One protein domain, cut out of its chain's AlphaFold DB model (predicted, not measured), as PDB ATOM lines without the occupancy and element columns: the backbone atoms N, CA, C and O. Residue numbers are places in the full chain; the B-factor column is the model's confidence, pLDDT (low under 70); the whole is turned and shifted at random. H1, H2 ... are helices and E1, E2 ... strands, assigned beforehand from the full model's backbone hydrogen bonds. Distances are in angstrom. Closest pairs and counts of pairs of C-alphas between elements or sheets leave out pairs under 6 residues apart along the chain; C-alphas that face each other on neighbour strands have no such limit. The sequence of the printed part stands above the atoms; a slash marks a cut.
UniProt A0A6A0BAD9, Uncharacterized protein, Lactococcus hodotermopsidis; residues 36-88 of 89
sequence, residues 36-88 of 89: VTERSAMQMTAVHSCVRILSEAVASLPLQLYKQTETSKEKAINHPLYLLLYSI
ATOM      1  N   VAL A  36     -36.475 -42.209  -4.502       75.44
ATOM      2  CA  VAL A  36     -35.420 -42.624  -3.566       75.44
ATOM      3  C   VAL A  36     -35.809 -42.111  -2.186       75.44
ATOM      4  O   VAL A  36     -35.800 -40.910  -1.953       75.44
ATOM      5  N   THR A  37     -36.161 -43.035  -1.296       81.31
ATOM      6  CA  THR A  37     -36.445 -42.800   0.129       81.31
ATOM      7  C   THR A  37     -35.229 -43.138   0.991       81.31
ATOM      8  O   THR A  37     -34.301 -43.804   0.519       81.31
ATOM      9  N   GLU A  38     -35.257 -42.781   2.275       81.81
ATOM     10  CA  GLU A  38     -34.225 -43.088   3.281       81.81
ATOM     11  C   GLU A  38     -33.908 -44.579   3.283       81.81
ATOM     12  O   GLU A  38     -32.752 -44.994   3.237       81.81
ATOM     13  N   ARG A  39     -34.964 -45.400   3.274       84.06
ATOM     14  CA  ARG A  39     -34.850 -46.856   3.313       84.06
ATOM     15  C   ARG A  39     -34.176 -47.401   2.057       84.06
ATOM     16  O   ARG A  39     -33.353 -48.302   2.164       84.06
ATOM     17  N   SER A  40     -34.501 -46.851   0.886       86.00
ATOM     18  CA  SER A  40     -33.866 -47.253  -0.376       86.00
ATOM     19  C   SER A  40     -32.432 -46.727  -0.514       86.00
ATOM     20  O   SER A  40     -31.582 -47.410  -1.075       86.00
ATOM     21  N   ALA A  41     -32.131 -45.555   0.051       87.69
ATOM     22  CA  ALA A  41     -30.789 -44.984   0.061       87.69
ATOM     23  C   ALA A  41     -29.854 -45.782   0.984       87.69
ATOM     24  O   ALA A  41     -28.733 -46.103   0.595       87.69
ATOM     25  N   MET A  42     -30.335 -46.187   2.165       92.88
ATOM     26  CA  MET A  42     -29.571 -46.995   3.125       92.88
ATOM     27  C   MET A  42     -29.232 -48.407   2.621       92.88
ATOM     28  O   MET A  42     -28.321 -49.035   3.151       92.88
ATOM     29  N   GLN A  43     -29.920 -48.906   1.587       91.25
ATOM     30  CA  GLN A  43     -29.584 -50.179   0.931       91.25
ATOM     31  C   GLN A  43     -28.327 -50.086   0.048       91.25
ATOM     32  O   GLN A  43     -27.781 -51.115  -0.349       91.25
ATOM     33  N   MET A  44     -27.840 -48.879  -0.257       92.81
ATOM     34  CA  MET A  44     -26.603 -48.673  -1.005       92.81
ATOM     35  C   MET A  44     -25.395 -48.664  -0.058       92.81
ATOM     36  O   MET A  44     -25.319 -47.865   0.876       92.81
ATOM     37  N   THR A  45     -24.397 -49.505  -0.338       96.00
ATOM     38  CA  THR A  45     -23.206 -49.672   0.519       96.00
ATOM     39  C   THR A  45     -22.400 -48.386   0.694       96.00
ATOM     40  O   THR A  45     -21.890 -48.126   1.784       96.00
ATOM     41  N   ALA A  46     -22.320 -47.555  -0.348       95.12
ATOM     42  CA  ALA A  46     -21.649 -46.260  -0.290       95.12
ATOM     43  C   ALA A  46     -22.318 -45.318   0.727       95.12
ATOM     44  O   ALA A  46     -21.642 -44.752   1.581       95.12
ATOM     45  N   VAL A  47     -23.652 -45.212   0.688       94.06
ATOM     46  CA  VAL A  47     -24.426 -44.372   1.617       94.06
ATOM     47  C   VAL A  47     -24.281 -44.889   3.045       94.06
ATOM     48  O   VAL A  47     -23.950 -44.119   3.944       94.06
ATOM     49  N   HIS A  48     -24.443 -46.200   3.245       95.31
ATOM     50  CA  HIS A  48     -24.301 -46.821   4.560       95.31
ATOM     51  C   HIS A  48     -22.914 -46.573   5.175       95.31
ATOM     52  O   HIS A  48     -22.806 -46.240   6.355       95.31
ATOM     53  N   SER A  49     -21.849 -46.684   4.376       96.88
ATOM     54  CA  SER A  49     -20.475 -46.467   4.845       96.88
ATOM     55  C   SER A  49     -20.241 -45.020   5.287       96.88
ATOM     56  O   SER A  49     -19.684 -44.790   6.359       96.88
ATOM     57  N   CYS A  50     -20.721 -44.043   4.513       96.12
ATOM     58  CA  CYS A  50     -20.616 -42.630   4.877       96.12
ATOM     59  C   CYS A  50     -21.390 -42.309   6.162       96.12
ATOM     60  O   CYS A  50     -20.843 -41.687   7.072       96.12
ATOM     61  N   VAL A  51     -22.643 -42.766   6.266       96.19
ATOM     62  CA  VAL A  51     -23.473 -42.549   7.461       96.19
ATOM     63  C   VAL A  51     -22.827 -43.178   8.691       96.19
ATOM     64  O   VAL A  51     -22.824 -42.561   9.754       96.19
ATOM     65  N   ARG A  52     -22.235 -44.368   8.550       95.50
ATOM     66  CA  ARG A  52     -21.515 -45.042   9.630       95.50
ATOM     67  C   ARG A  52     -20.332 -44.219  10.131       95.50
ATOM     68  O   ARG A  52     -20.272 -43.955  11.324       95.50
ATOM     69  N   ILE A  53     -19.446 -43.769   9.239       96.56
ATOM     70  CA  ILE A  53     -18.269 -42.973   9.629       96.56
ATOM     71  C   ILE A  53     -18.697 -41.665  10.308       96.56
ATOM     72  O   ILE A  53     -18.137 -41.296  11.337       96.56
ATOM     73  N   LEU A  54     -19.718 -40.981   9.780       95.69
ATOM     74  CA  LEU A  54     -20.249 -39.761  10.395       95.69
ATOM     75  C   LEU A  54     -20.856 -40.033  11.775       95.69
ATOM     76  O   LEU A  54     -20.641 -39.265  12.708       95.69
ATOM     77  N   SER A  55     -21.589 -41.135  11.914       95.50
ATOM     78  CA  SER A  55     -22.253 -41.503  13.166       95.50
ATOM     79  C   SER A  55     -21.250 -41.921  14.239       95.50
ATOM     80  O   SER A  55     -21.368 -41.485  15.380       95.50
ATOM     81  N   GLU A  56     -20.233 -42.707  13.879       93.88
ATOM     82  CA  GLU A  56     -19.120 -43.070  14.765       93.88
ATOM     83  C   GLU A  56     -18.336 -41.825  15.193       93.88
ATOM     84  O   GLU A  56     -18.052 -41.649  16.380       93.88
ATOM     85  N   ALA A  57     -18.055 -40.918  14.249       95.19
ATOM     86  CA  ALA A  57     -17.396 -39.656  14.549       95.19
ATOM     87  C   ALA A  57     -18.208 -38.839  15.562       95.19
ATOM     88  O   ALA A  57     -17.646 -38.450  16.579       95.19
ATOM     89  N   VAL A  58     -19.512 -38.639  15.341       92.25
ATOM     90  CA  VAL A  58     -20.387 -37.871  16.246       92.25
ATOM     91  C   VAL A  58     -20.529 -38.537  17.618       92.25
ATOM     92  O   VAL A  58     -20.449 -37.852  18.636       92.25
ATOM     93  N   ALA A  59     -20.682 -39.862  17.667       89.12
ATOM     94  CA  ALA A  59     -20.788 -40.608  18.921       89.12
ATOM     95  C   ALA A  59     -19.495 -40.563  19.754       89.12
ATOM     96  O   ALA A  59     -19.540 -40.716  20.973       89.12
ATOM     97  N   SER A  60     -18.341 -40.325  19.121       87.56
ATOM     98  CA  SER A  60     -17.058 -40.242  19.824       87.56
ATOM     99  C   SER A  60     -16.861 -38.948  20.630       87.56
ATOM    100  O   SER A  60     -15.958 -38.899  21.476       87.56
ATOM    101  N   LEU A  61     -17.677 -37.905  20.405       88.81
ATOM    102  CA  LEU A  61     -17.517 -36.623  21.093       88.81
ATOM    103  C   LEU A  61     -18.021 -36.697  22.545       88.81
ATOM    104  O   LEU A  61     -19.150 -37.118  22.791       88.81
ATOM    105  N   PRO A  62     -17.235 -36.213  23.525       85.31
ATOM    106  CA  PRO A  62     -17.680 -36.158  24.909       85.31
ATOM    107  C   PRO A  62     -18.768 -35.091  25.088       85.31
ATOM    108  O   PRO A  62     -18.536 -33.901  24.860       85.31
ATOM    109  N   LEU A  63     -19.939 -35.500  25.572       84.19
ATOM    110  CA  LEU A  63     -21.030 -34.590  25.910       84.19
ATOM    111  C   LEU A  63     -20.879 -34.108  27.359       84.19
ATOM    112  O   LEU A  63     -21.078 -34.857  28.313       84.19
ATOM    113  N   GLN A  64     -20.508 -32.840  27.535       83.75
ATOM    114  CA  GLN A  64     -20.372 -32.215  28.852       83.75
ATOM    115  C   GLN A  64     -21.633 -31.409  29.189       83.75
ATOM    116  O   GLN A  64     -21.972 -30.469  28.472       83.75
ATOM    117  N   LEU A  65     -22.308 -31.741  30.296       85.50
ATOM    118  CA  LEU A  65     -23.423 -30.930  30.792       85.50
ATOM    119  C   LEU A  65     -22.928 -29.732  31.594       85.50
ATOM    120  O   LEU A  65     -22.087 -29.858  32.488       85.50
ATOM    121  N   TYR A  66     -23.539 -28.586  31.318       86.19
ATOM    122  CA  TYR A  66     -23.324 -27.342  32.039       86.19
ATOM    123  C   TYR A  66     -24.647 -26.855  32.628       86.19
ATOM    124  O   TYR A  66     -25.679 -26.885  31.959       86.19
ATOM    125  N   LYS A  67     -24.610 -26.400  33.878       85.25
ATOM    126  CA  LYS A  67     -25.701 -25.693  34.544       85.25
ATOM    127  C   LYS A  67     -25.415 -24.201  34.456       85.25
ATOM    128  O   LYS A  67     -24.300 -23.757  34.732       85.25
ATOM    129  N   GLN A  68     -26.423 -23.440  34.055       85.75
ATOM    130  CA  GLN A  68     -26.358 -21.988  34.079       85.75
ATOM    131  C   GLN A  68     -26.736 -21.502  35.482       85.75
ATOM    132  O   GLN A  68     -27.784 -21.877  36.008       85.75
ATOM    133  N   THR A  69     -25.857 -20.709  36.081       85.62
ATOM    134  CA  THR A  69     -26.055 -20.016  37.358       85.62
ATOM    135  C   THR A  69     -26.190 -18.516  37.066       85.62
ATOM    136  O   THR A  69     -25.829 -18.063  35.980       85.62
ATOM    137  N   GLU A  70     -26.681 -17.733  38.029       80.94
ATOM    138  CA  GLU A  70     -26.824 -16.265  37.955       80.94
ATOM    139  C   GLU A  70     -25.552 -15.538  37.468       80.94
ATOM    140  O   GLU A  70     -25.630 -14.473  36.867       80.94
ATOM    141  N   THR A  71     -24.365 -16.108  37.705       79.06
ATOM    142  CA  THR A  71     -23.076 -15.439  37.444       79.06
ATOM    143  C   THR A  71     -22.146 -16.226  36.513       79.06
ATOM    144  O   THR A  71     -21.197 -15.661  35.972       79.06
ATOM    145  N   SER A  72     -22.377 -17.525  36.295       77.50
ATOM    146  CA  SER A  72     -21.425 -18.401  35.596       77.50
ATOM    147  C   SER A  72     -22.089 -19.632  34.963       77.50
ATOM    148  O   SER A  72     -23.251 -19.950  35.215       77.50
ATOM    149  N   LYS A  73     -21.331 -20.343  34.117       81.25
ATOM    150  CA  LYS A  73     -21.675 -21.690  33.639       81.25
ATOM    151  C   LYS A  73     -20.773 -22.697  34.345       81.25
ATOM    152  O   LYS A  73     -19.559 -22.665  34.155       81.25
ATOM    153  N   GLU A  74     -21.355 -23.601  35.121       83.31
ATOM    154  CA  GLU A  74     -20.623 -24.621  35.885       83.31
ATOM    155  C   GLU A  74     -20.929 -26.020  35.349       83.31
ATOM    156  O   GLU A  74     -22.022 -26.272  34.842       83.31
ATOM    157  N   LYS A  75     -19.977 -26.955  35.433       80.50
ATOM    158  CA  LYS A  75     -20.212 -28.342  34.999       80.50
ATOM    159  C   LYS A  75     -21.222 -29.017  35.929       80.50
ATOM    160  O   LYS A  75     -21.020 -29.083  37.139       80.50
ATOM    161  N   ALA A  76     -22.298 -29.555  35.362       81.38
ATOM    162  CA  ALA A  76     -23.409 -30.146  36.105       81.38
ATOM    163  C   ALA A  76     -23.140 -31.620  36.462       81.38
ATOM    164  O   ALA A  76     -23.825 -32.513  35.974       81.38
ATOM    165  N   ILE A  77     -22.135 -31.879  37.301       77.06
ATOM    166  CA  ILE A  77     -21.654 -33.242  37.612       77.06
ATOM    167  C   ILE A  77     -22.672 -34.038  38.455       77.06
ATOM    168  O   ILE A  77     -22.809 -35.244  38.292       77.06
ATOM    169  N   ASN A  78     -23.439 -33.356  39.313       79.19
ATOM    170  CA  ASN A  78     -24.419 -33.982  40.215       79.19
ATOM    171  C   ASN A  78     -25.784 -34.264  39.560       79.19
ATOM    172  O   ASN A  78     -26.711 -34.707  40.237       79.19
ATOM    173  N   HIS A  79     -25.959 -33.966  38.269       82.69
ATOM    174  CA  HIS A  79     -27.224 -34.219  37.586       82.69
ATOM    175  C   HIS A  79     -27.288 -35.686  37.127       82.69
ATOM    176  O   HIS A  79     -26.329 -36.151  36.512       82.69
ATOM    177  N   PRO A  80     -28.402 -36.422  37.316       81.50
ATOM    178  CA  PRO A  80     -28.506 -37.824  36.882       81.50
ATOM    179  C   PRO A  80     -28.239 -38.012  35.377       81.50
ATOM    180  O   PRO A  80     -27.669 -39.017  34.959       81.50
ATOM    181  N   LEU A  81     -28.568 -37.005  34.557       81.50
ATOM    182  CA  LEU A  81     -28.266 -37.006  33.116       81.50
ATOM    183  C   LEU A  81     -26.768 -36.896  32.789       81.50
ATOM    184  O   LEU A  81     -26.375 -37.282  31.692       81.50
ATOM    185  N   TYR A  82     -25.932 -36.388  33.700       82.38
ATOM    186  CA  TYR A  82     -24.482 -36.326  33.486       82.38
ATOM    187  C   TYR A  82     -23.909 -37.732  33.369       82.38
ATOM    188  O   TYR A  82     -23.132 -38.007  32.463       82.38
ATOM    189  N   LEU A  83     -24.373 -38.642  34.227       77.50
ATOM    190  CA  LEU A  83     -23.965 -40.040  34.209       77.50
ATOM    191  C   LEU A  83     -24.425 -40.721  32.914       77.50
ATOM    192  O   LEU A  83     -23.627 -41.382  32.268       77.50
ATOM    193  N   LEU A  84     -25.663 -40.494  32.466       81.00
ATOM    194  CA  LEU A  84     -26.176 -41.094  31.224       81.00
ATOM    195  C   LEU A  84     -25.454 -40.600  29.963       81.00
ATOM    196  O   LEU A  84     -25.118 -41.404  29.101       81.00
ATOM    197  N   LEU A  85     -25.189 -39.295  29.852       82.12
ATOM    198  CA  LEU A  85     -24.536 -38.728  28.666       82.12
ATOM    199  C   LEU A  85     -23.021 -38.959  28.651       82.12
ATOM    200  O   LEU A  85     -22.423 -39.004  27.580       82.12
ATOM    201  N   TYR A  86     -22.407 -39.117  29.824       77.44
ATOM    202  CA  TYR A  86     -20.980 -39.404  29.945       77.44
ATOM    203  C   TYR A  86     -20.659 -40.910  29.875       77.44
ATOM    204  O   TYR A  86     -19.573 -41.271  29.436       77.44
ATOM    205  N   SER A  87     -21.588 -41.788  30.276       63.91
ATOM    206  CA  SER A  87     -21.382 -43.250  30.330       63.91
ATOM    207  C   SER A  87     -21.614 -43.998  29.016       63.91
ATOM    208  O   SER A  87     -21.440 -45.208  28.990       63.91
ATOM    209  N   ILE A  88     -21.954 -43.320  27.915       59.19
ATOM    210  CA  ILE A  88     -22.158 -43.943  26.588       59.19
ATOM    211  C   ILE A  88     -20.839 -44.411  25.917       59.19
ATOM    212  O   ILE A  88     -20.781 -44.659  24.715       59.19
TER     213      ILE A  88
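This is residues 36 to 88 of the 89 residues of an uncharacterized protein of Lactococcus hodotermopsidis (UniProt A0A6A0BAD9). Look for an extended rod: long helix H2 with short H1 at one end, and beyond the other a small strand hairpin, E1 and E2, from which the chain folds back into H3. The 53 printed residues include three named helices and two named strands, in the order H1, H2, E1, E2, H3: mostly helix, with an antiparallel sheet E1 - E2. The radius of gyration of the C-alphas is 17.6 A; the spans are 50 by 21 by 16 A.

Find C-alpha 38 at (-34.225, -43.088, 3.281), where H1, residues 38 to 42, begins. H2, residues 45 to 59, runs 20.7 A; E1 is residues 66 to 68, E2 73 to 75. H3, residues 80 to 86, runs 10.4 A to C-alpha 86 at (-20.980, -39.404, 29.945).

H1 and H2 are close but not clearly touching; their closest C-alphas, Met 42 and His 48, are 5.5 A apart. In the hairpin, N 67 and O 74 are within hydrogen-bond range, 2.8 A. H3 is apart from H1, H2 and E1. Every O i to N i+4 pair is within range in H1 and H2, 2 of 3 in H3.

The printed part has no cut and no long link; residues 87 to 88 have pLDDT under 70.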